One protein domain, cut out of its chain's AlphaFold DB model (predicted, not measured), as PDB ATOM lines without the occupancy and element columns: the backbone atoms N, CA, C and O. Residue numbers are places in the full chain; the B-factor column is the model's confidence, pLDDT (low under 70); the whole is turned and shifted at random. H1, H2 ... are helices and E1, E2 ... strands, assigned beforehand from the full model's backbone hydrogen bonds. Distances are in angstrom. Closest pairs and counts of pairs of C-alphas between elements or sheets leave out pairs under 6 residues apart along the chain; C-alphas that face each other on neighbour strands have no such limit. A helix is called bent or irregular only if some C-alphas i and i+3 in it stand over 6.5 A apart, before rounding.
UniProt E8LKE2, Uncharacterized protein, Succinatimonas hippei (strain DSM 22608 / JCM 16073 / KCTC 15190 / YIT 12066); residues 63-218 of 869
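This is residues 63 to 218 of the 869 residues of an uncharacterized protein of Succinatimonas hippei (strain DSM 22608 / JCM 16073 / KCTC 15190 / YIT 12066) (UniProt E8LKE2). A twisted four-stranded sheet makes the core, with two helices that pack on each other, H2 and H6, over one of its faces and a third helix, H1, running across the opposite face. Long loops widen this body into a flat outline: residues 146 to 158, with the short helix H4 after them, reach one end of the longest axis, and the small helix H5 with residues 188 to 207 reaches the other. The printed part has 156 residues with six named helices and four named strands, in the order E1 H1 H2 H3 E2 E3 H4 E4 H5 H6, and the sheet is mixed, in the order E1 E2 E4 E3. The class is mixed, helices and strands, though under half of the residues, 71 of 156, are in named elements. The whole is compact, with a radius of gyration of the C-alphas of 16.2 A, and spans 48 by 43 by 22 A.

In the sheet, E1 is residues 70 to 74, 13.1 A long, and begins at C-alpha 70 at (-15.046, -38.404, -34.752). E2, residues 128 to 135, is the longest strand at 22.2 A. E4 is residues 176 to 180, 13.0 A, and E3 is residues 143 to 145, 6.6 A. H2, residues 103 to 117, is the longest helix at 21.5 A, from C-alpha 103 at (-2.745, -27.731, -30.735). H6, residues 208 to 218, measures 15.4 A and ends at C-alpha 218 at (-14.613, -46.900, -26.123). H1 is residues 78 to 87, 14.1 A, and H4 is residues 159 to 164, 8.6 A. H3, residues 121 to 124, and H5, residues 184 to 187, have four residues each. H3 is neither bent nor irregular, but only just: C-alphas 121 and 124 are 6.1 A apart.

E1 and E2 are parallel neighbours at 37 degrees, with N 71 and O 128 within hydrogen-bond range at 2.8 A. E2 and E4 are parallel at 25 degrees, with N 177 and O 131 at 2.9 A. The pairing of E2 is staggered, its residues 128 to 132 with E1 and 132 to 135 with E4. E4 and E3 are antiparallel at 164 degrees, with N 143 and O 178 at 2.8 A. E1, the helices H1, H2 and H3, and E2 form a strand-helix-strand unit, two parallel neighbour strands with helices between them in the chain. H2 is on the sheet at a height of 7.6 A and runs along E1, at 6 degrees on the local plane; their closest C-alphas are those of Phe 70 and Ser 112, 5.8 A apart. H6, on the same face at 8.6 A, lies over E4 and runs slantwise to it, at 45 degrees on the local plane. H2 and H6 touch, the closest C-alphas being those of Gly 111 and Ser 209 at 3.9 A; they run the same way at a steep tilt of 49 degrees. H1 is on the opposite face at 10.2 A, over E2 and only just over E4, with 3 of its C-alphas there, and runs across the strands, at 81 degrees to E2 on the local plane. H3, H4 and H5 are not on the sheet; H4 and H6 are near each other, and H5 touches no helix. In H1, H2, H4 and H6 every O i to N i+4 pair is within hydrogen-bond range; H3 and H5 are too short for such a pair.

The two C-alphas farthest apart are those of Gly 152 and Phe 189, at 49.1 A. The printed part has no cut. The long links are H1 to H2, E3 to H4, H4 to E4 and H5 to H6. Mean pLDDT of the printed part is 77.3; 42 residues are under 70, among them 95 to 103 and 181 to 197.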
ATOM      1  N   PHE A  63      -5.333 -43.967 -50.198       43.44
ATOM      2  CA  PHE A  63      -5.612 -44.674 -48.949       43.44
ATOM      3  C   PHE A  63      -6.335 -43.821 -47.888       43.44
ATOM      4  O   PHE A  63      -7.293 -44.300 -47.280       43.44
ATOM      5  N   VAL A  64      -5.995 -42.533 -47.736       46.56
ATOM      6  CA  VAL A  64      -6.607 -41.612 -46.744       46.56
ATOM      7  C   VAL A  64      -7.803 -40.846 -47.340       46.56
ATOM      8  O   VAL A  64      -7.931 -39.634 -47.232       46.56
ATOM      9  N   LYS A  65      -8.703 -41.546 -48.041       47.50
ATOM     10  CA  LYS A  65      -9.962 -40.952 -48.546       47.50
ATOM     11  C   LYS A  65     -11.140 -41.074 -47.570       47.50
ATOM     12  O   LYS A  65     -12.247 -40.648 -47.904       47.50
ATOM     13  N   ASN A  66     -10.940 -41.662 -46.390       56.25
ATOM     14  CA  ASN A  66     -11.994 -41.762 -45.382       56.25
ATOM     15  C   ASN A  66     -12.156 -40.425 -44.654       56.25
ATOM     16  O   ASN A  66     -11.194 -39.864 -44.146       56.25
ATOM     17  N   LYS A  67     -13.396 -39.933 -44.570       72.50
ATOM     18  CA  LYS A  67     -13.734 -38.792 -43.714       72.50
ATOM     19  C   LYS A  67     -13.508 -39.171 -42.249       72.50
ATOM     20  O   LYS A  67     -13.927 -40.255 -41.843       72.50
ATOM     21  N   ASN A  68     -12.918 -38.266 -41.470       86.50
ATOM     22  CA  ASN A  68     -12.838 -38.406 -40.018       86.50
ATOM     23  C   ASN A  68     -14.257 -38.527 -39.423       86.50
ATOM     24  O   ASN A  68     -15.082 -37.620 -39.590       86.50
ATOM     25  N   ILE A  69     -14.548 -39.659 -38.771       90.88
ATOM     26  CA  ILE A  69     -15.867 -39.941 -38.196       90.88
ATOM     27  C   ILE A  69     -16.064 -39.268 -36.836       90.88
ATOM     28  O   ILE A  69     -17.197 -38.912 -36.522       90.88
ATOM     29  N   PHE A  70     -14.997 -39.044 -36.066       91.94
ATOM     30  CA  PHE A  70     -15.046 -38.404 -34.752       91.94
ATOM     31  C   PHE A  70     -14.372 -37.036 -34.816       91.94
ATOM     32  O   PHE A  70     -13.153 -36.909 -34.907       91.94
ATOM     33  N   VAL A  71     -15.186 -35.983 -34.776       91.94
ATOM     34  CA  VAL A  71     -14.709 -34.600 -34.860       91.94
ATOM     35  C   VAL A  71     -14.747 -33.969 -33.477       91.94
ATOM     36  O   VAL A  71     -15.803 -33.555 -32.984       91.94
ATOM     37  N   TYR A  72     -13.575 -33.880 -32.862       89.56
ATOM     38  CA  TYR A  72     -13.379 -33.323 -31.534       89.56
ATOM     39  C   TYR A  72     -13.389 -31.801 -31.554       89.56
ATOM     40  O   TYR A  72     -12.765 -31.162 -32.407       89.56
ATOM     41  N   TYR A  73     -14.062 -31.208 -30.571       90.00
ATOM     42  CA  TYR A  73     -14.038 -29.769 -30.339       90.00
ATOM     43  C   TYR A  73     -14.049 -29.462 -28.841       90.00
ATOM     44  O   TYR A  73     -14.699 -30.150 -28.063       90.00
ATOM     45  N   LEU A  74     -13.343 -28.409 -28.433       86.62
ATOM     46  CA  LEU A  74     -13.354 -27.953 -27.045       86.62
ATOM     47  C   LEU A  74     -14.708 -27.318 -26.715       86.62
ATOM     48  O   LEU A  74     -15.091 -26.323 -27.336       86.62
ATOM     49  N   GLU A  75     -15.412 -27.873 -25.731       88.31
ATOM     50  CA  GLU A  75     -16.643 -27.286 -25.209       88.31
ATOM     51  C   GLU A  75     -16.309 -26.291 -24.095       88.31
ATOM     52  O   GLU A  75     -15.579 -26.604 -23.155       88.31
ATOM     53  N   LYS A  76     -16.831 -25.071 -24.227       85.25
ATOM     54  CA  LYS A  76     -16.588 -23.958 -23.293       85.25
ATOM     55  C   LYS A  76     -17.871 -23.441 -22.651       85.25
ATOM     56  O   LYS A  76     -17.812 -22.674 -21.690       85.25
ATOM     57  N   ASP A  77     -19.031 -23.828 -23.176       88.38
ATOM     58  CA  ASP A  77     -20.318 -23.412 -22.643       88.38
ATOM     59  C   ASP A  77     -20.595 -24.133 -21.318       88.38
ATOM     60  O   ASP A  77     -20.880 -25.331 -21.276       88.38
ATOM     61  N   LYS A  78     -20.538 -23.376 -20.217       86.06
ATOM     62  CA  LYS A  78     -20.762 -23.889 -18.858       86.06
ATOM     63  C   LYS A  78     -22.108 -24.598 -18.700       86.06
ATOM     64  O   LYS A  78     -22.181 -25.558 -17.937       86.06
ATOM     65  N   ASN A  79     -23.154 -24.160 -19.404       89.00
ATOM     66  CA  ASN A  79     -24.468 -24.795 -19.312       89.00
ATOM     67  C   ASN A  79     -24.437 -26.171 -19.975       89.00
ATOM     68  O   ASN A  79     -24.843 -27.149 -19.357       89.00
ATOM     69  N   LYS A  80     -23.850 -26.270 -21.174       89.06
ATOM     70  CA  LYS A  80     -23.698 -27.557 -21.870       89.06
ATOM     71  C   LYS A  80     -22.826 -28.532 -21.091       89.06
ATOM     72  O   LYS A  80     -23.180 -29.700 -20.971       89.06
ATOM     73  N   ILE A  81     -21.715 -28.063 -20.519       88.12
ATOM     74  CA  ILE A  81     -20.865 -28.903 -19.663       88.12
ATOM     75  C   ILE A  81     -21.654 -29.358 -18.430       88.12
ATOM     76  O   ILE A  81     -21.610 -30.533 -18.071       88.12
ATOM     77  N   SER A  82     -22.421 -28.463 -17.802       87.81
ATOM     78  CA  SER A  82     -23.262 -28.830 -16.662       87.81
ATOM     79  C   SER A  82     -24.318 -29.875 -17.024       87.81
ATOM     80  O   SER A  82     -24.571 -30.764 -16.209       87.81
ATOM     81  N   ASP A  83     -24.908 -29.793 -18.215       89.00
ATOM     82  CA  ASP A  83     -25.881 -30.768 -18.705       89.00
ATOM     83  C   ASP A  83     -25.232 -32.139 -18.953       89.00
ATOM     84  O   ASP A  83     -25.785 -33.155 -18.529       89.00
ATOM     85  N   LEU A  84     -24.024 -32.180 -19.536       88.31
ATOM     86  CA  LEU A  84     -23.244 -33.415 -19.711       88.31
ATOM     87  C   LEU A  84     -22.922 -34.078 -18.361       88.31
ATOM     88  O   LEU A  84     -23.161 -35.269 -18.171       88.31
ATOM     89  N   TYR A  85     -22.444 -33.302 -17.385       87.69
ATOM     90  CA  TYR A  85     -22.107 -33.817 -16.052       87.69
ATOM     91  C   TYR A  85     -23.338 -34.321 -15.300       87.69
ATOM     92  O   TYR A  85     -23.259 -35.324 -14.586       87.69
ATOM     93  N   ARG A  86     -24.489 -33.657 -15.476       86.75
ATOM     94  CA  ARG A  86     -25.766 -34.103 -14.910       86.75
ATOM     95  C   ARG A  86     -26.238 -35.403 -15.557       86.75
ATOM     96  O   ARG A  86     -26.707 -36.276 -14.837       86.75
ATOM     97  N   ALA A  87     -26.090 -35.550 -16.874       84.25
ATOM     98  CA  ALA A  87     -26.514 -36.749 -17.597       84.25
ATOM     99  C   ALA A  87     -25.809 -38.026 -17.101       84.25
ATOM    100  O   ALA A  87     -26.427 -39.086 -17.065       84.25
ATOM    101  N   PHE A  88     -24.551 -37.912 -16.664       83.44
ATOM    102  CA  PHE A  88     -23.743 -39.036 -16.175       83.44
ATOM    103  C   PHE A  88     -23.503 -39.023 -14.653       83.44
ATOM    104  O   PHE A  88     -22.709 -39.816 -14.154       83.44
ATOM    105  N   ASN A  89     -24.189 -38.154 -13.898       82.69
ATOM    106  CA  ASN A  89     -24.052 -38.019 -12.439       82.69
ATOM    107  C   ASN A  89     -22.597 -37.827 -11.950       82.69
ATOM    108  O   ASN A  89     -22.207 -38.354 -10.909       82.69
ATOM    109  N   LEU A  90     -21.791 -37.044 -12.672       78.25
ATOM    110  CA  LEU A  90     -20.345 -36.899 -12.423       78.25
ATOM    111  C   LEU A  90     -19.981 -35.943 -11.275       78.25
ATOM    112  O   LEU A  90     -18.805 -35.719 -10.993       78.25
ATOM    113  N   GLY A  91     -20.976 -35.387 -10.583       79.44
ATOM    114  CA  GLY A  91     -20.764 -34.483  -9.457       79.44
ATOM    115  C   GLY A  91     -20.402 -33.062  -9.896       79.44
ATOM    116  O   GLY A  91     -21.147 -32.433 -10.647       79.44
ATOM    117  N   LYS A  92     -19.305 -32.515  -9.356       79.88
ATOM    118  CA  LYS A  92     -18.937 -31.101  -9.530       79.88
ATOM    119  C   LYS A  92     -18.452 -30.835 -10.960       79.88
ATOM    120  O   LYS A  92     -17.522 -31.477 -11.431       79.88
ATOM    121  N   VAL A  93     -19.060 -29.842 -11.609       79.50
ATOM    122  CA  VAL A  93     -18.638 -29.327 -12.920       79.50
ATOM    123  C   VAL A  93     -17.277 -28.623 -12.778       79.50
ATOM    124  O   VAL A  93     -17.148 -27.787 -11.875       79.50
ATOM    125  N   PRO A  94     -16.274 -28.931 -13.621       73.31
ATOM    126  CA  PRO A  94     -14.959 -28.303 -13.554       73.31
ATOM    127  C   PRO A  94     -15.026 -26.815 -13.914       73.31
ATOM    128  O   PRO A  94     -15.910 -26.362 -14.651       73.31
ATOM    129  N   GLU A  95     -14.075 -26.033 -13.403       68.75
ATOM    130  CA  GLU A  95     -13.934 -24.636 -13.806       68.75
ATOM    131  C   GLU A  95     -13.289 -24.543 -15.193       68.75
ATOM    132  O   GLU A  95     -12.121 -24.876 -15.388       68.75
ATOM    133  N   VAL A  96     -14.049 -24.042 -16.169       63.38
ATOM    134  CA  VAL A  96     -13.547 -23.784 -17.526       63.38
ATOM    135  C   VAL A  96     -12.502 -22.664 -17.479       63.38
ATOM    136  O   VAL A  96     -12.841 -21.529 -17.136       63.38
ATOM    137  N   LYS A  97     -11.248 -22.959 -17.852       60.25
ATOM    138  CA  LYS A  97     -10.192 -21.947 -18.051       60.25
ATOM    139  C   LYS A  97      -9.962 -21.686 -19.538       60.25
ATOM    140  O   LYS A  97      -9.901 -22.614 -20.340       60.25
ATOM    141  N   ASP A  98      -9.766 -20.418 -19.891       56.66
ATOM    142  CA  ASP A  98      -9.628 -19.976 -21.285       56.66
ATOM    143  C   ASP A  98      -8.228 -20.184 -21.899       56.66
ATOM    144  O   ASP A  98      -8.072 -20.077 -23.114       56.66
ATOM    145  N   GLY A  99      -7.211 -20.498 -21.087       55.28
ATOM    146  CA  GLY A  99      -5.790 -20.420 -21.459       55.28
ATOM    147  C   GLY A  99      -5.124 -21.702 -21.974       55.28
ATOM    148  O   GLY A  99      -3.921 -21.850 -21.776       55.28
ATOM    149  N   PHE A 100      -5.857 -22.641 -22.579       60.97
ATOM    150  CA  PHE A 100      -5.293 -23.942 -22.979       60.97
ATOM    151  C   PHE A 100      -4.910 -24.041 -24.468       60.97
ATOM    152  O   PHE A 100      -5.487 -23.340 -25.304       60.97
ATOM    153  N   PRO A 101      -3.933 -24.899 -24.830       60.97
ATOM    154  CA  PRO A 101      -3.280 -24.822 -26.128       60.97
ATOM    155  C   PRO A 101      -4.152 -25.328 -27.280       60.97
ATOM    156  O   PRO A 101      -4.647 -26.454 -27.266       60.97
ATOM    157  N   PHE A 102      -4.261 -24.518 -28.334       59.41
ATOM    158  CA  PHE A 102      -5.015 -24.831 -29.555       59.41
ATOM    159  C   PHE A 102      -4.566 -26.137 -30.245       59.41
ATOM    160  O   PHE A 102      -5.379 -26.812 -30.875       59.41
ATOM    161  N   PHE A 103      -3.298 -26.535 -30.089       67.69
ATOM    162  CA  PHE A 103      -2.745 -27.731 -30.735       67.69
ATOM    163  C   PHE A 103      -3.403 -29.045 -30.276       67.69
ATOM    164  O   PHE A 103      -3.429 -30.010 -31.039       67.69
ATOM    165  N   LEU A 104      -3.991 -29.094 -29.078       74.00
ATOM    166  CA  LEU A 104      -4.554 -30.325 -28.520       74.00
ATOM    167  C   LEU A 104      -5.731 -30.862 -29.350       74.00
ATOM    168  O   LEU A 104      -5.784 -32.048 -29.659       74.00
ATOM    169  N   ILE A 105      -6.639 -29.980 -29.775       79.50
ATOM    170  CA  ILE A 105      -7.802 -30.360 -30.594       79.50
ATOM    171  C   ILE A 105      -7.348 -30.910 -31.950       79.50
ATOM    172  O   ILE A 105      -7.939 -31.860 -32.462       79.50
ATOM    173  N   SER A 106      -6.295 -30.328 -32.533       78.56
ATOM    174  CA  SER A 106      -5.760 -30.805 -33.812       78.56
ATOM    175  C   SER A 106      -5.217 -32.231 -33.703       78.56
ATOM    176  O   SER A 106      -5.518 -33.053 -34.559       78.56
ATOM    177  N   GLN A 107      -4.521 -32.565 -32.610       78.31
ATOM    178  CA  GLN A 107      -3.995 -33.915 -32.384       78.31
ATOM    179  C   GLN A 107      -5.104 -34.941 -32.165       78.31
ATOM    180  O   GLN A 107      -5.070 -36.007 -32.772       78.31
ATOM    181  N   PHE A 108      -6.126 -34.602 -31.372       83.25
ATOM    182  CA  PHE A 108      -7.280 -35.486 -31.213       83.25
ATOM    183  C   PHE A 108      -7.913 -35.826 -32.566       83.25
ATOM    184  O   PHE A 108      -8.123 -36.992 -32.879       83.25
ATOM    185  N   ASN A 109      -8.142 -34.811 -33.403       85.56
ATOM    186  CA  ASN A 109      -8.730 -35.021 -34.721       85.56
ATOM    187  C   ASN A 109      -7.822 -35.819 -35.673       85.56
ATOM    188  O   ASN A 109      -8.350 -36.616 -36.441       85.56
ATOM    189  N   LEU A 110      -6.495 -35.657 -35.612       80.38
ATOM    190  CA  LEU A 110      -5.551 -36.472 -36.393       80.38
ATOM    191  C   LEU A 110      -5.589 -37.947 -35.967       80.38
ATOM    192  O   LEU A 110      -5.662 -38.835 -36.815       80.38
ATOM    193  N   GLY A 111      -5.587 -38.213 -34.656       82.69
ATOM    194  CA  GLY A 111      -5.726 -39.569 -34.118       82.69
ATOM    195  C   GLY A 111      -7.030 -40.234 -34.556       82.69
ATOM    196  O   GLY A 111      -7.020 -41.377 -35.011       82.69
ATOM    197  N   SER A 112      -8.138 -39.496 -34.503       88.56
ATOM    198  CA  SER A 112      -9.453 -39.983 -34.933       88.56
ATOM    199  C   SER A 112      -9.594 -40.157 -36.438       88.56
ATOM    200  O   SER A 112     -10.279 -41.074 -36.898       88.56
ATOM    201  N   GLU A 113      -8.935 -39.323 -37.236       85.94
ATOM    202  CA  GLU A 113      -8.865 -39.506 -38.683       85.94
ATOM    203  C   GLU A 113      -8.138 -40.805 -39.028       85.94
ATOM    204  O   GLU A 113      -8.658 -41.632 -39.786       85.94
ATOM    205  N   PHE A 114      -6.983 -41.032 -38.402       85.44
ATOM    206  CA  PHE A 114      -6.249 -42.275 -38.564       85.44
ATOM    207  C   PHE A 114      -7.067 -43.481 -38.072       85.44
ATOM    208  O   PHE A 114      -7.222 -44.448 -38.821       85.44
ATOM    209  N   PHE A 115      -7.693 -43.402 -36.892       89.38
ATOM    210  CA  PHE A 115      -8.622 -44.423 -36.397       89.38
ATOM    211  C   PHE A 115      -9.729 -44.727 -37.412       89.38
ATOM    212  O   PHE A 115     -10.009 -45.884 -37.717       89.38
ATOM    213  N   SER A 116     -10.320 -43.690 -38.008       90.38
ATOM    214  CA  SER A 116     -11.381 -43.829 -39.009       90.38
ATOM    215  C   SER A 116     -10.919 -44.559 -40.273       90.38
ATOM    216  O   SER A 116     -11.713 -45.225 -40.945       90.38
ATOM    217  N   SER A 117      -9.633 -44.446 -40.617       87.00
ATOM    218  CA  SER A 117      -9.033 -45.137 -41.763       87.00
ATOM    219  C   SER A 117      -8.954 -46.658 -41.569       87.00
ATOM    220  O   SER A 117      -8.974 -47.399 -42.556       87.00
ATOM    221  N   LEU A 118      -8.981 -47.137 -40.318       90.44
ATOM    222  CA  LEU A 118      -8.954 -48.562 -39.970       90.44
ATOM    223  C   LEU A 118     -10.243 -49.301 -40.368       90.44
ATOM    224  O   LEU A 118     -10.263 -50.528 -40.347       90.44
ATOM    225  N   PHE A 119     -11.314 -48.599 -40.763       91.88
ATOM    226  CA  PHE A 119     -12.630 -49.186 -41.043       91.88
ATOM    227  C   PHE A 119     -13.085 -48.932 -42.490       91.88
ATOM    228  O   PHE A 119     -12.880 -47.851 -43.053       91.88
ATOM    229  N   TYR A 120     -13.746 -49.900 -43.137       87.31
ATOM    230  CA  TYR A 120     -14.258 -49.693 -44.510       87.31
ATOM    231  C   TYR A 120     -15.464 -48.755 -44.548       87.31
ATOM    232  O   TYR A 120     -15.575 -47.913 -45.436       87.31
ATOM    233  N   ASN A 121     -16.372 -48.894 -43.582       83.12
ATOM    234  CA  ASN A 121     -17.716 -48.329 -43.693       83.12
ATOM    235  C   ASN A 121     -17.838 -46.892 -43.171       83.12
ATOM    236  O   ASN A 121     -18.889 -46.277 -43.343       83.12
ATOM    237  N   PHE A 122     -16.790 -46.332 -42.564       86.94
ATOM    238  CA  PHE A 122     -16.852 -44.997 -41.962       86.94
ATOM    239  C   PHE A 122     -16.834 -43.863 -42.988       86.94
ATOM    240  O   PHE A 122     -17.502 -42.855 -42.773       86.94
ATOM    241  N   GLY A 123     -16.197 -44.043 -44.151       70.31
ATOM    242  CA  GLY A 123     -16.143 -43.007 -45.193       70.31
ATOM    243  C   GLY A 123     -17.517 -42.544 -45.713       70.31
ATOM    244  O   GLY A 123     -17.642 -41.422 -46.206       70.31
ATOM    245  N   ASN A 124     -18.556 -43.372 -45.555       76.69
ATOM    246  CA  ASN A 124     -19.929 -43.088 -45.989       76.69
ATOM    247  C   ASN A 124     -20.842 -42.572 -44.863       76.69
ATOM    248  O   ASN A 124     -22.015 -42.283 -45.107       76.69
ATOM    249  N   LYS A 125     -20.341 -42.486 -43.626       85.19
ATOM    250  CA  LYS A 125     -21.117 -42.091 -42.446       85.19
ATOM    251  C   LYS A 125     -21.019 -40.584 -42.207       85.19
ATOM    252  O   LYS A 125     -20.134 -39.902 -42.721       85.19
ATOM    253  N   THR A 126     -21.976 -40.050 -41.448       85.94
ATOM    254  CA  THR A 126     -21.958 -38.633 -41.057       85.94
ATOM    255  C   THR A 126     -21.014 -38.456 -39.867       85.94
ATOM    256  O   THR A 126     -21.171 -39.204 -38.903       85.94
ATOM    257  N   PRO A 127     -20.080 -37.485 -39.905       89.38
ATOM    258  CA  PRO A 127     -19.210 -37.195 -38.772       89.38
ATOM    259  C   PRO A 127     -19.993 -36.881 -37.496       89.38
ATOM    260  O   PRO A 127     -20.963 -36.118 -37.513       89.38
ATOM    261  N   ILE A 128     -19.537 -37.451 -36.388       90.00
ATOM    262  CA  ILE A 128     -20.063 -37.261 -35.043       90.00
ATOM    263  C   ILE A 128     -19.200 -36.211 -34.351       90.00
ATOM    264  O   ILE A 128     -17.975 -36.318 -34.314       90.00
ATOM    265  N   ARG A 129     -19.834 -35.174 -33.802       90.88
ATOM    266  CA  ARG A 129     -19.123 -34.120 -33.076       90.88
ATOM    267  C   ARG A 129     -19.001 -34.502 -31.610       90.88
ATOM    268  O   ARG A 129     -20.020 -34.591 -30.932       90.88
ATOM    269  N   ILE A 130     -17.773 -34.669 -31.132       92.00
ATOM    270  CA  ILE A 130     -17.485 -35.071 -29.755       92.00
ATOM    271  C   ILE A 130     -17.015 -33.844 -28.956       92.00
ATOM    272  O   ILE A 130     -15.968 -33.269 -29.280       92.00
ATOM    273  N   PRO A 131     -17.762 -33.414 -27.924       91.62
ATOM    274  CA  PRO A 131     -17.303 -32.396 -26.995       91.62
ATOM    275  C   PRO A 131     -16.112 -32.923 -26.186       91.62
ATOM    276  O   PRO A 131     -16.170 -33.999 -25.589       91.62
ATOM    277  N   LEU A 132     -15.047 -32.133 -26.132       88.00
ATOM    278  CA  LEU A 132     -13.927 -32.306 -25.219       88.00
ATOM    279  C   LEU A 132     -14.083 -31.306 -24.073       88.00
ATOM    280  O   LEU A 132     -14.099 -30.096 -24.303       88.00
ATOM    281  N   VAL A 133     -14.185 -31.808 -22.847       85.56
ATOM    282  CA  VAL A 133     -14.263 -31.013 -21.619       85.56
ATOM    283  C   VAL A 133     -12.942 -31.142 -20.874       85.56
ATOM    284  O   VAL A 133     -12.504 -32.252 -20.587       85.56
ATOM    285  N   LEU A 134     -12.310 -30.013 -20.555       79.06
ATOM    286  CA  LEU A 134     -11.066 -29.989 -19.786       79.06
ATOM    287  C   LEU A 134     -11.351 -29.899 -18.283       79.06
ATOM    288  O   LEU A 134     -12.231 -29.149 -17.861       79.06
ATOM    289  N   ASP A 135     -10.574 -30.638 -17.496       71.31
ATOM    290  CA  ASP A 135     -10.625 -30.672 -16.030       71.31
ATOM    291  C   ASP A 135      -9.232 -30.365 -15.437       71.31
ATOM    292  O   ASP A 135      -8.205 -30.693 -16.041       71.31
ATOM    293  N   ASP A 136      -9.194 -29.714 -14.269       61.28
ATOM    294  CA  ASP A 136      -7.988 -29.374 -13.504       61.28
ATOM    295  C   ASP A 136      -7.642 -30.398 -12.410       61.28
ATOM    296  O   ASP A 136      -6.686 -30.212 -11.652       61.28
ATOM    297  N   ASN A 137      -8.370 -31.512 -12.344       59.03
ATOM    298  CA  ASN A 137      -8.047 -32.627 -11.467       59.03
ATOM    299  C   ASN A 137      -6.815 -33.416 -11.963       59.03
ATOM    300  O   ASN A 137      -6.929 -34.389 -12.707       59.03
ATOM    301  N   TYR A 138      -5.625 -33.029 -11.496       54.81
ATOM    302  CA  TYR A 138      -4.327 -33.631 -11.855       54.81
ATOM    303  C   TYR A 138      -4.124 -35.095 -11.408       54.81
ATOM    304  O   TYR A 138      -3.017 -35.619 -11.536       54.81
ATOM    305  N   VAL A 139      -5.156 -35.758 -10.872       43.75
ATOM    306  CA  VAL A 139      -5.049 -37.076 -10.225       43.75
ATOM    307  C   VAL A 139      -5.444 -38.249 -11.139       43.75
ATOM    308  O   VAL A 139      -5.057 -39.375 -10.849       43.75
ATOM    309  N   ALA A 140      -6.144 -38.062 -12.273       47.16
ATOM    310  CA  ALA A 140      -6.408 -39.188 -13.188       47.16
ATOM    311  C   ALA A 140      -6.914 -38.816 -14.596       47.16
ATOM    312  O   ALA A 140      -7.907 -38.106 -14.718       47.16
ATOM    313  N   ARG A 141      -6.280 -39.451 -15.604       65.81
ATOM    314  CA  ARG A 141      -6.802 -40.115 -16.830       65.81
ATOM    315  C   ARG A 141      -7.966 -39.453 -17.591       65.81
ATOM    316  O   ARG A 141      -9.010 -39.166 -17.016       65.81
ATOM    317  N   ALA A 142      -7.862 -39.400 -18.924       75.25
ATOM    318  CA  ALA A 142      -9.024 -39.136 -19.773       75.25
ATOM    319  C   ALA A 142     -10.149 -40.150 -19.509       75.25
ATOM    320  O   ALA A 142      -9.900 -41.341 -19.278       75.25
ATOM    321  N   ARG A 143     -11.384 -39.657 -19.517       83.44
ATOM    322  CA  ARG A 143     -12.602 -40.445 -19.357       83.44
ATOM    323  C   ARG A 143     -13.496 -40.239 -20.563       83.44
ATOM    324  O   ARG A 143     -13.613 -39.130 -21.084       83.44
ATOM    325  N   PHE A 144     -14.130 -41.323 -20.974       87.56
ATOM    326  CA  PHE A 144     -14.942 -41.384 -22.177       87.56
ATOM    327  C   PHE A 144     -16.347 -41.775 -21.751       87.56
ATOM    328  O   PHE A 144     -16.532 -42.775 -21.055       87.56
ATOM    329  N   TYR A 145     -17.318 -40.957 -22.122       88.81
ATOM    330  CA  TYR A 145     -18.705 -41.134 -21.725       88.81
ATOM    331  C   TYR A 145     -19.549 -41.296 -22.968       88.81
ATOM    332  O   TYR A 145     -19.439 -40.476 -23.869       88.81
ATOM    333  N   ASP A 146     -20.394 -42.319 -22.999       90.62
ATOM    334  CA  ASP A 146     -21.456 -42.484 -23.986       90.62
ATOM    335  C   ASP A 146     -22.636 -43.206 -23.328       90.62
ATOM    336  O   ASP A 146     -22.462 -43.996 -22.397       90.62
ATOM    337  N   SER A 147     -23.851 -42.902 -23.767       88.00
ATOM    338  CA  SER A 147     -25.047 -43.557 -23.248       88.00
ATOM    339  C   SER A 147     -25.204 -44.951 -23.846       88.00
ATOM    340  O   SER A 147     -24.939 -45.170 -25.026       88.00
ATOM    341  N   VAL A 148     -25.681 -45.890 -23.030       88.31
ATOM    342  CA  VAL A 148     -25.962 -47.270 -23.440       88.31
ATOM    343  C   VAL A 148     -27.468 -47.460 -23.587       88.31
ATOM    344  O   VAL A 148     -28.265 -46.998 -22.766       88.31
ATOM    345  N   HIS A 149     -27.884 -48.140 -24.649       90.06
ATOM    346  CA  HIS A 149     -29.276 -48.515 -24.857       90.06
ATOM    347  C   HIS A 149     -29.724 -49.526 -23.797       90.06
ATOM    348  O   HIS A 149     -29.154 -50.601 -23.649       90.06
ATOM    349  N   VAL A 150     -30.799 -49.191 -23.080       88.69
ATOM    350  CA  VAL A 150     -31.304 -50.008 -21.964       88.69
ATOM    351  C   VAL A 150     -32.305 -51.093 -22.368       88.69
ATOM    352  O   VAL A 150     -32.578 -51.996 -21.585       88.69
ATOM    353  N   LYS A 151     -32.911 -50.987 -23.558       85.38
ATOM    354  CA  LYS A 151     -33.996 -51.864 -24.031       85.38
ATOM    355  C   LYS A 151     -33.987 -51.978 -25.554       85.38
ATOM    356  O   LYS A 151     -33.515 -51.075 -26.244       85.38
ATOM    357  N   GLY A 152     -34.628 -53.027 -26.063       87.50
ATOM    358  CA  GLY A 152     -34.850 -53.238 -27.494       87.50
ATOM    359  C   GLY A 152     -33.690 -53.958 -28.177       87.50
ATOM    360  O   GLY A 152     -32.818 -54.513 -27.519       87.50
ATOM    361  N   SER A 153     -33.676 -53.947 -29.510       87.25
ATOM    362  CA  SER A 153     -32.698 -54.689 -30.323       87.25
ATOM    363  C   SER A 153     -31.253 -54.193 -30.212       87.25
ATOM    364  O   SER A 153     -30.358 -54.872 -30.699       87.25
ATOM    365  N   CYS A 154     -31.027 -53.024 -29.608       91.25
ATOM    366  CA  CYS A 154     -29.694 -52.472 -29.354       91.25
ATOM    367  C   CYS A 154     -29.345 -52.436 -27.867       91.25
ATOM    368  O   CYS A 154     -28.414 -51.735 -27.494       91.25
ATOM    369  N   GLN A 155     -30.107 -53.120 -27.007       91.44
ATOM    370  CA  GLN A 155     -29.800 -53.210 -25.580       91.44
ATOM    371  C   GLN A 155     -28.338 -53.641 -25.371       91.44
ATOM    372  O   GLN A 155     -27.923 -54.624 -25.968       91.44
ATOM    373  N   GLY A 156     -27.582 -52.897 -24.556       89.25
ATOM    374  CA  GLY A 156     -26.152 -53.141 -24.317       89.25
ATOM    375  C   GLY A 156     -25.194 -52.393 -25.256       89.25
ATOM    376  O   GLY A 156     -24.010 -52.258 -24.952       89.25
ATOM    377  N   MET A 157     -25.688 -51.809 -26.350       91.69
ATOM    378  CA  MET A 157     -24.867 -51.014 -27.267       91.69
ATOM    379  C   MET A 157     -24.772 -49.556 -26.824       91.69
ATOM    380  O   MET A 157     -25.771 -48.962 -26.399       91.69
ATOM    381  N   THR A 158     -23.607 -48.937 -27.014       90.44
ATOM    382  CA  THR A 158     -23.498 -47.476 -26.940       90.44
ATOM    383  C   THR A 158     -24.324 -46.824 -28.047       90.44
ATOM    384  O   THR A 158     -24.523 -47.402 -29.122       90.44
ATOM    385  N   PHE A 159     -24.814 -45.606 -27.810       90.56
ATOM    386  CA  PHE A 159     -25.573 -44.862 -28.815       90.56
ATOM    387  C   PHE A 159     -24.721 -44.621 -30.061       90.56
ATOM    388  O   PHE A 159     -25.227 -44.742 -31.177       90.56
ATOM    389  N   THR A 160     -23.426 -44.343 -29.890       91.88
ATOM    390  CA  THR A 160     -22.506 -44.150 -31.013       91.88
ATOM    391  C   THR A 160     -22.326 -45.435 -31.821       91.88
ATOM    392  O   THR A 160     -22.547 -45.417 -33.036       91.88
ATOM    393  N   ALA A 161     -22.009 -46.567 -31.179       92.31
ATOM    394  CA  ALA A 161     -21.817 -47.841 -31.875       92.31
ATOM    395  C   ALA A 161     -23.093 -48.296 -32.595       92.31
ATOM    396  O   ALA A 161     -23.042 -48.677 -33.766       92.31
ATOM    397  N   ALA A 162     -24.256 -48.199 -31.940       92.00
ATOM    398  CA  ALA A 162     -25.535 -48.597 -32.526       92.00
ATOM    399  C   ALA A 162     -25.887 -47.787 -33.786       92.00
ATOM    400  O   ALA A 162     -26.422 -48.347 -34.749       92.00
ATOM    401  N   ASN A 163     -25.555 -46.491 -33.795       90.25
ATOM    402  CA  ASN A 163     -25.789 -45.601 -34.930       90.25
ATOM    403  C   ASN A 163     -24.790 -45.875 -36.069       90.25
ATOM    404  O   ASN A 163     -25.175 -45.955 -37.235       90.25
ATOM    405  N   LEU A 164     -23.508 -46.095 -35.746       91.25
ATOM    406  CA  LEU A 164     -22.478 -46.433 -36.737       91.25
ATOM    407  C   LEU A 164     -22.718 -47.797 -37.396       91.25
ATOM    408  O   LEU A 164     -22.460 -47.939 -38.593       91.25
ATOM    409  N   LEU A 165     -23.284 -48.760 -36.668       91.94
ATOM    410  CA  LEU A 165     -23.662 -50.081 -37.181       91.94
ATOM    411  C   LEU A 165     -25.040 -50.113 -37.875       91.94
ATOM    412  O   LEU A 165     -25.474 -51.181 -38.294       91.94
ATOM    413  N   ASP A 166     -25.733 -48.971 -37.998       89.75
ATOM    414  CA  ASP A 166     -27.108 -48.857 -38.527       89.75
ATOM    415  C   ASP A 166     -28.142 -49.761 -37.819       89.75
ATOM    416  O   ASP A 166     -29.199 -50.058 -38.378       89.75
ATOM    417  N   LYS A 167     -27.872 -50.189 -36.579       90.19
ATOM    418  CA  LYS A 167     -28.787 -51.045 -35.806       90.19
ATOM    419  C   LYS A 167     -29.902 -50.230 -35.151       90.19
ATOM    420  O   LYS A 167     -31.066 -50.621 -35.217       90.19
ATOM    421  N   CYS A 168     -29.558 -49.087 -34.554       88.25
ATOM    422  CA  CYS A 168     -30.521 -48.149 -33.978       88.25
ATOM    423  C   CYS A 168     -30.139 -46.713 -34.316       88.25
ATOM    424  O   CYS A 168     -29.022 -46.276 -34.057       88.25
ATOM    425  N   LYS A 169     -31.098 -45.956 -34.861       80.56
ATOM    426  CA  LYS A 169     -30.918 -44.524 -35.103       80.56
ATOM    427  C   LYS A 169     -31.248 -43.750 -33.840       80.56
ATOM    428  O   LYS A 169     -32.369 -43.842 -33.338       80.56
ATOM    429  N   TYR A 170     -30.299 -42.946 -33.378       73.56
ATOM    430  CA  TYR A 170     -30.510 -42.016 -32.280       73.56
ATOM    431  C   TYR A 170     -30.118 -40.595 -32.722       73.56
ATOM    432  O   TYR A 170     -29.044 -40.417 -33.301       73.56
ATOM    433  N   PRO A 171     -30.987 -39.584 -32.531       60.25
ATOM    434  CA  PRO A 171     -30.814 -38.275 -33.163       60.25
ATOM    435  C   PRO A 171     -29.745 -37.382 -32.510       60.25
ATOM    436  O   PRO A 171     -29.337 -36.404 -33.128       60.25
ATOM    437  N   LEU A 172     -29.299 -37.683 -31.284       64.50
ATOM    438  CA  LEU A 172     -28.350 -36.861 -30.523       64.50
ATOM    439  C   LEU A 172     -27.333 -37.746 -29.795       64.50
ATOM    440  O   LEU A 172     -27.720 -38.525 -28.928       64.50
ATOM    441  N   THR A 173     -26.043 -37.627 -30.111       66.81
ATOM    442  CA  THR A 173     -25.005 -38.320 -29.334       66.81
ATOM    443  C   THR A 173     -24.815 -37.585 -28.011       66.81
ATOM    444  O   THR A 173     -24.621 -36.372 -27.989       66.81
ATOM    445  N   THR A 174     -24.874 -38.308 -26.899       78.06
ATOM    446  CA  THR A 174     -24.500 -37.803 -25.566       78.06
ATOM    447  C   THR A 174     -23.026 -38.062 -25.263       78.06
ATOM    448  O   THR A 174     -22.568 -37.792 -24.153       78.06
ATOM    449  N   ALA A 175     -22.293 -38.583 -26.252       87.94
ATOM    450  CA  ALA A 175     -20.895 -38.922 -26.136       87.94
ATOM    451  C   ALA A 175     -20.028 -37.680 -25.907       87.94
ATOM    452  O   ALA A 175     -20.169 -36.697 -26.634       87.94
ATOM    453  N   PHE A 176     -19.128 -37.726 -24.926       90.44
ATOM    454  CA  PHE A 176     -18.127 -36.683 -24.698       90.44
ATOM    455  C   PHE A 176     -16.879 -37.245 -24.015       90.44
ATOM    456  O   PHE A 176     -16.898 -38.325 -23.416       90.44
ATOM    457  N   VAL A 177     -15.784 -36.493 -24.099       86.69
ATOM    458  CA  VAL A 177     -14.524 -36.823 -23.429       86.69
ATOM    459  C   VAL A 177     -14.246 -35.803 -22.339       86.69
ATOM    460  O   VAL A 177     -14.193 -34.605 -22.605       86.69
ATOM    461  N   GLN A 178     -14.038 -36.282 -21.116       85.25
ATOM    462  CA  GLN A 178     -13.469 -35.490 -20.031       85.25
ATOM    463  C   GLN A 178     -11.964 -35.739 -20.007       85.25
ATOM    464  O   GLN A 178     -11.510 -36.851 -19.733       85.25
ATOM    465  N   LEU A 179     -11.186 -34.707 -20.298       78.94
ATOM    466  CA  LEU A 179      -9.737 -34.756 -20.291       78.94
ATOM    467  C   LEU A 179      -9.205 -33.986 -19.087       78.94
ATOM    468  O   LEU A 179      -9.131 -32.757 -19.093       78.94
ATOM    469  N   SER A 180      -8.790 -34.735 -18.073       72.69
ATOM    470  CA  SER A 180      -7.938 -34.213 -17.013       72.69
ATOM    471  C   SER A 180      -6.545 -34.017 -17.586       72.69
ATOM    472  O   SER A 180      -5.901 -34.987 -18.001       72.69
ATOM    473  N   LEU A 181      -6.078 -32.773 -17.652       60.44
ATOM    474  CA  LEU A 181      -4.716 -32.530 -18.107       60.44
ATOM    475  C   LEU A 181      -3.746 -33.108 -17.078       60.44
ATOM    476  O   LEU A 181      -3.870 -32.891 -15.872       60.44
ATOM    477  N   THR A 182      -2.791 -33.885 -17.579       55.00
ATOM    478  CA  THR A 182      -1.711 -34.481 -16.795       55.00
ATOM    479  C   THR A 182      -0.953 -33.405 -16.013       55.00
ATOM    480  O   THR A 182      -0.991 -32.224 -16.367       55.00
ATOM    481  N   HIS A 183      -0.272 -33.815 -14.941       58.09
ATOM    482  CA  HIS A 183       0.448 -32.947 -14.002       58.09
ATOM    483  C   HIS A 183       1.165 -31.764 -14.697       58.09
ATOM    484  O   HIS A 183       1.737 -31.979 -15.764       58.09
ATOM    485  N   PRO A 184       1.234 -30.544 -14.119       57.06
ATOM    486  CA  PRO A 184       1.861 -29.365 -14.739       57.06
ATOM    487  C   PRO A 184       3.262 -29.577 -15.352       57.06
ATOM    488  O   PRO A 184       3.636 -28.884 -16.293       57.06
ATOM    489  N   TYR A 185       4.021 -30.566 -14.873       55.03
ATOM    490  CA  TYR A 185       5.323 -30.951 -15.426       55.03
ATOM    491  C   TYR A 185       5.246 -31.627 -16.803       55.03
ATOM    492  O   TYR A 185       6.245 -31.666 -17.503       55.03
ATOM    493  N   VAL A 186       4.088 -32.159 -17.193       56.50
ATOM    494  CA  VAL A 186       3.826 -32.784 -18.499       56.50
ATOM    495  C   VAL A 186       3.338 -31.740 -19.517       56.50
ATOM    496  O   VAL A 186       3.517 -31.912 -20.718       56.50
ATOM    497  N   THR A 187       2.745 -30.629 -19.055       50.06
ATOM    498  CA  THR A 187       2.079 -29.622 -19.907       50.06
ATOM    499  C   THR A 187       2.926 -28.387 -20.235       50.06
ATOM    500  O   THR A 187       2.636 -27.712 -21.220       50.06
ATOM    501  N   GLN A 188       3.981 -28.083 -19.468       47.84
ATOM    502  CA  GLN A 188       4.826 -26.893 -19.682       47.84
ATOM    503  C   GLN A 188       5.793 -26.985 -20.880       47.84
ATOM    504  O   GLN A 188       6.356 -25.967 -21.281       47.84
ATOM    505  N   PHE A 189       5.988 -28.164 -21.478       43.91
ATOM    506  CA  PHE A 189       7.172 -28.440 -22.300       43.91
ATOM    507  C   PHE A 189       6.898 -28.767 -23.781       43.91
ATOM    508  O   PHE A 189       7.475 -29.702 -24.318       43.91
ATOM    509  N   GLY A 190       6.119 -27.938 -24.487       41.03
ATOM    510  CA  GLY A 190       6.460 -27.608 -25.886       41.03
ATOM    511  C   GLY A 190       5.531 -28.033 -27.036       41.03
ATOM    512  O   GLY A 190       4.567 -28.779 -26.881       41.03
ATOM    513  N   LEU A 191       5.879 -27.502 -28.218       42.16
ATOM    514  CA  LEU A 191       5.364 -27.817 -29.560       42.16
ATOM    515  C   LEU A 191       5.880 -29.197 -30.014       42.16
ATOM    516  O   LEU A 191       7.069 -29.473 -29.840       42.16
ATOM    517  N   PHE A 192       5.013 -30.054 -30.564       46.56
ATOM    518  CA  PHE A 192       5.303 -31.452 -30.931       46.56
ATOM    519  C   PHE A 192       5.023 -31.746 -32.418       46.56
ATOM    520  O   PHE A 192       4.115 -31.138 -32.987       46.56
ATOM    521  N   ASN A 193       5.773 -32.688 -33.009       47.19
ATOM    522  CA  ASN A 193       5.693 -33.095 -34.420       47.19
ATOM    523  C   ASN A 193       4.529 -34.078 -34.649       47.19
ATOM    524  O   ASN A 193       4.310 -35.003 -33.877       47.19
ATOM    525  N   HIS A 194       3.740 -33.841 -35.690       45.47
ATOM    526  CA  HIS A 194       2.337 -34.244 -35.849       45.47
ATOM    527  C   HIS A 194       2.058 -35.737 -36.150       45.47
ATOM    528  O   HIS A 194       1.095 -36.040 -36.853       45.47
ATOM    529  N   GLU A 195       2.845 -36.683 -35.636       49.56
ATOM    530  CA  GLU A 195       2.834 -38.073 -36.120       49.56
ATOM    531  C   GLU A 195       2.526 -39.112 -35.024       49.56
ATOM    532  O   GLU A 195       2.917 -38.985 -33.862       49.56
ATOM    533  N   THR A 196       1.813 -40.178 -35.407       54.28
ATOM    534  CA  THR A 196       1.611 -41.402 -34.611       54.28
ATOM    535  C   THR A 196       2.461 -42.535 -35.198       54.28
ATOM    536  O   THR A 196       1.908 -43.432 -35.827       54.28
ATOM    537  N   PRO A 197       3.799 -42.513 -35.091       69.19
ATOM    538  CA  PRO A 197       4.617 -43.580 -35.664       69.19
ATOM    539  C   PRO A 197       4.333 -44.919 -34.963       69.19
ATOM    540  O   PRO A 197       3.906 -44.953 -33.807       69.19
ATOM    541  N   ASN A 198       4.612 -46.040 -35.640       77.50
ATOM    542  CA  ASN A 198       4.492 -47.377 -35.042       77.50
ATOM    543  C   ASN A 198       5.302 -47.485 -33.740       77.50
ATOM    544  O   ASN A 198       4.862 -48.133 -32.790       77.50
ATOM    545  N   LEU A 199       6.446 -46.801 -33.703       81.25
ATOM    546  CA  LEU A 199       7.300 -46.592 -32.544       81.25
ATOM    547  C   LEU A 199       7.305 -45.101 -32.182       81.25
ATOM    548  O   LEU A 199       7.942 -44.323 -32.891       81.25
ATOM    549  N   PRO A 200       6.573 -44.689 -31.132       75.50
ATOM    550  CA  PRO A 200       6.522 -43.304 -30.677       75.50
ATOM    551  C   PRO A 200       7.910 -42.781 -30.313       75.50
ATOM    552  O   PRO A 200       8.633 -43.439 -29.581       75.50
ATOM    553  N   ASP A 201       8.242 -41.562 -30.723       72.81
ATOM    554  CA  ASP A 201       9.294 -40.758 -30.100       72.81
ATOM    555  C   ASP A 201       8.650 -39.444 -29.679       72.81
ATOM    556  O   ASP A 201       8.418 -38.560 -30.500       72.81
ATOM    557  N   ASN A 202       8.250 -39.361 -28.410       58.31
ATOM    558  CA  ASN A 202       7.535 -38.198 -27.902       58.31
ATOM    559  C   ASN A 202       8.381 -37.289 -27.018       58.31
ATOM    560  O   ASN A 202       7.836 -36.355 -26.424       58.31
ATOM    561  N   SER A 203       9.691 -37.557 -26.918       60.94
ATOM    562  CA  SER A 203      10.605 -36.789 -26.065       60.94
ATOM    563  C   SER A 203      10.060 -36.596 -24.636       60.94
ATOM    564  O   SER A 203      10.190 -35.526 -24.042       60.94
ATOM    565  N   GLY A 204       9.350 -37.603 -24.115       59.50
ATOM    566  CA  GLY A 204       8.723 -37.597 -22.796       59.50
ATOM    567  C   GLY A 204       7.388 -36.865 -22.659       59.50
ATOM    568  O   GLY A 204       6.958 -36.596 -21.537       59.50
ATOM    569  N   ARG A 205       6.676 -36.586 -23.754       71.19
ATOM    570  CA  ARG A 205       5.401 -35.838 -23.762       71.19
ATOM    571  C   ARG A 205       4.196 -36.738 -24.033       71.19
ATOM    572  O   ARG A 205       4.331 -37.809 -24.601       71.19
ATOM    573  N   THR A 206       2.989 -36.304 -23.677       74.38
ATOM    574  CA  THR A 206       1.766 -37.062 -23.999       74.38
ATOM    575  C   THR A 206       1.400 -36.964 -25.476       74.38
ATOM    576  O   THR A 206       1.317 -35.867 -26.025       74.38
ATOM    577  N   ASN A 207       1.112 -38.107 -26.104       77.19
ATOM    578  CA  ASN A 207       0.586 -38.184 -27.461       77.19
ATOM    579  C   ASN A 207      -0.954 -38.166 -27.437       77.19
ATOM    580  O   ASN A 207      -1.609 -39.198 -27.260       77.19
ATOM    581  N   TYR A 208      -1.554 -36.989 -27.634       80.12
ATOM    582  CA  TYR A 208      -3.013 -36.839 -27.594       80.12
ATOM    583  C   TYR A 208      -3.737 -37.494 -28.781       80.12
ATOM    584  O   TYR A 208      -4.918 -37.814 -28.653       80.12
ATOM    585  N   SER A 209      -3.051 -37.762 -29.897       81.44
ATOM    586  CA  SER A 209      -3.628 -38.518 -31.017       81.44
ATOM    587  C   SER A 209      -3.947 -39.956 -30.597       81.44
ATOM    588  O   SER A 209      -5.056 -40.439 -30.813       81.44
ATOM    589  N   THR A 210      -3.022 -40.621 -29.896       82.56
ATOM    590  CA  THR A 210      -3.265 -41.977 -29.362       82.56
ATOM    591  C   THR A 210      -4.347 -42.000 -28.283       82.56
ATOM    592  O   THR A 210      -5.100 -42.964 -28.166       82.56
ATOM    593  N   LEU A 211      -4.488 -40.913 -27.518       83.94
ATOM    594  CA  LEU A 211      -5.553 -40.778 -26.528       83.94
ATOM    595  C   LEU A 211      -6.938 -40.686 -27.179       83.94
ATOM    596  O   LEU A 211      -7.890 -41.266 -26.656       83.94
ATOM    597  N   ALA A 212      -7.045 -39.996 -28.317       86.25
ATOM    598  CA  ALA A 212      -8.269 -39.954 -29.111       86.25
ATOM    599  C   ALA A 212      -8.627 -41.336 -29.657       86.25
ATOM    600  O   ALA A 212      -9.762 -41.765 -29.519       86.25
ATOM    601  N   MET A 213      -7.643 -42.088 -30.152       89.75
ATOM    602  CA  MET A 213      -7.850 -43.468 -30.602       89.75
ATOM    603  C   MET A 213      -8.414 -44.368 -29.488       89.75
ATOM    604  O   MET A 213      -9.346 -45.136 -29.720       89.75
ATOM    605  N   ILE A 214      -7.899 -44.248 -28.259       89.75
ATOM    606  CA  ILE A 214      -8.433 -44.975 -27.093       89.75
ATOM    607  C   ILE A 214      -9.879 -44.538 -26.788       89.75
ATOM    608  O   ILE A 214     -10.723 -45.380 -26.477       89.75
ATOM    609  N   ALA A 215     -10.177 -43.240 -26.887       90.12
ATOM    610  CA  ALA A 215     -11.527 -42.711 -26.695       90.12
ATOM    611  C   ALA A 215     -12.511 -43.252 -27.744       90.12
ATOM    612  O   ALA A 215     -13.592 -43.728 -27.398       90.12
ATOM    613  N   ASP A 216     -12.106 -43.227 -29.011       93.25
ATOM    614  CA  ASP A 216     -12.889 -43.712 -30.141       93.25
ATOM    615  C   ASP A 216     -13.205 -45.203 -29.980       93.25
ATOM    616  O   ASP A 216     -14.357 -45.611 -30.126       93.25
ATOM    617  N   ALA A 217     -12.228 -46.016 -29.563       94.62
ATOM    618  CA  ALA A 217     -12.441 -47.431 -29.258       94.62
ATOM    619  C   ALA A 217     -13.533 -47.656 -28.194       94.62
ATOM    620  O   ALA A 217     -14.380 -48.540 -28.352       94.62
ATOM    621  N   ALA A 218     -13.565 -46.832 -27.141       92.38
ATOM    622  CA  ALA A 218     -14.613 -46.900 -26.123       92.38
ATOM    623  C   ALA A 218     -15.999 -46.558 -26.705       92.38
ATOM    624  O   ALA A 218     -16.987 -47.219 -26.376       92.38
TER     625      ALA A 218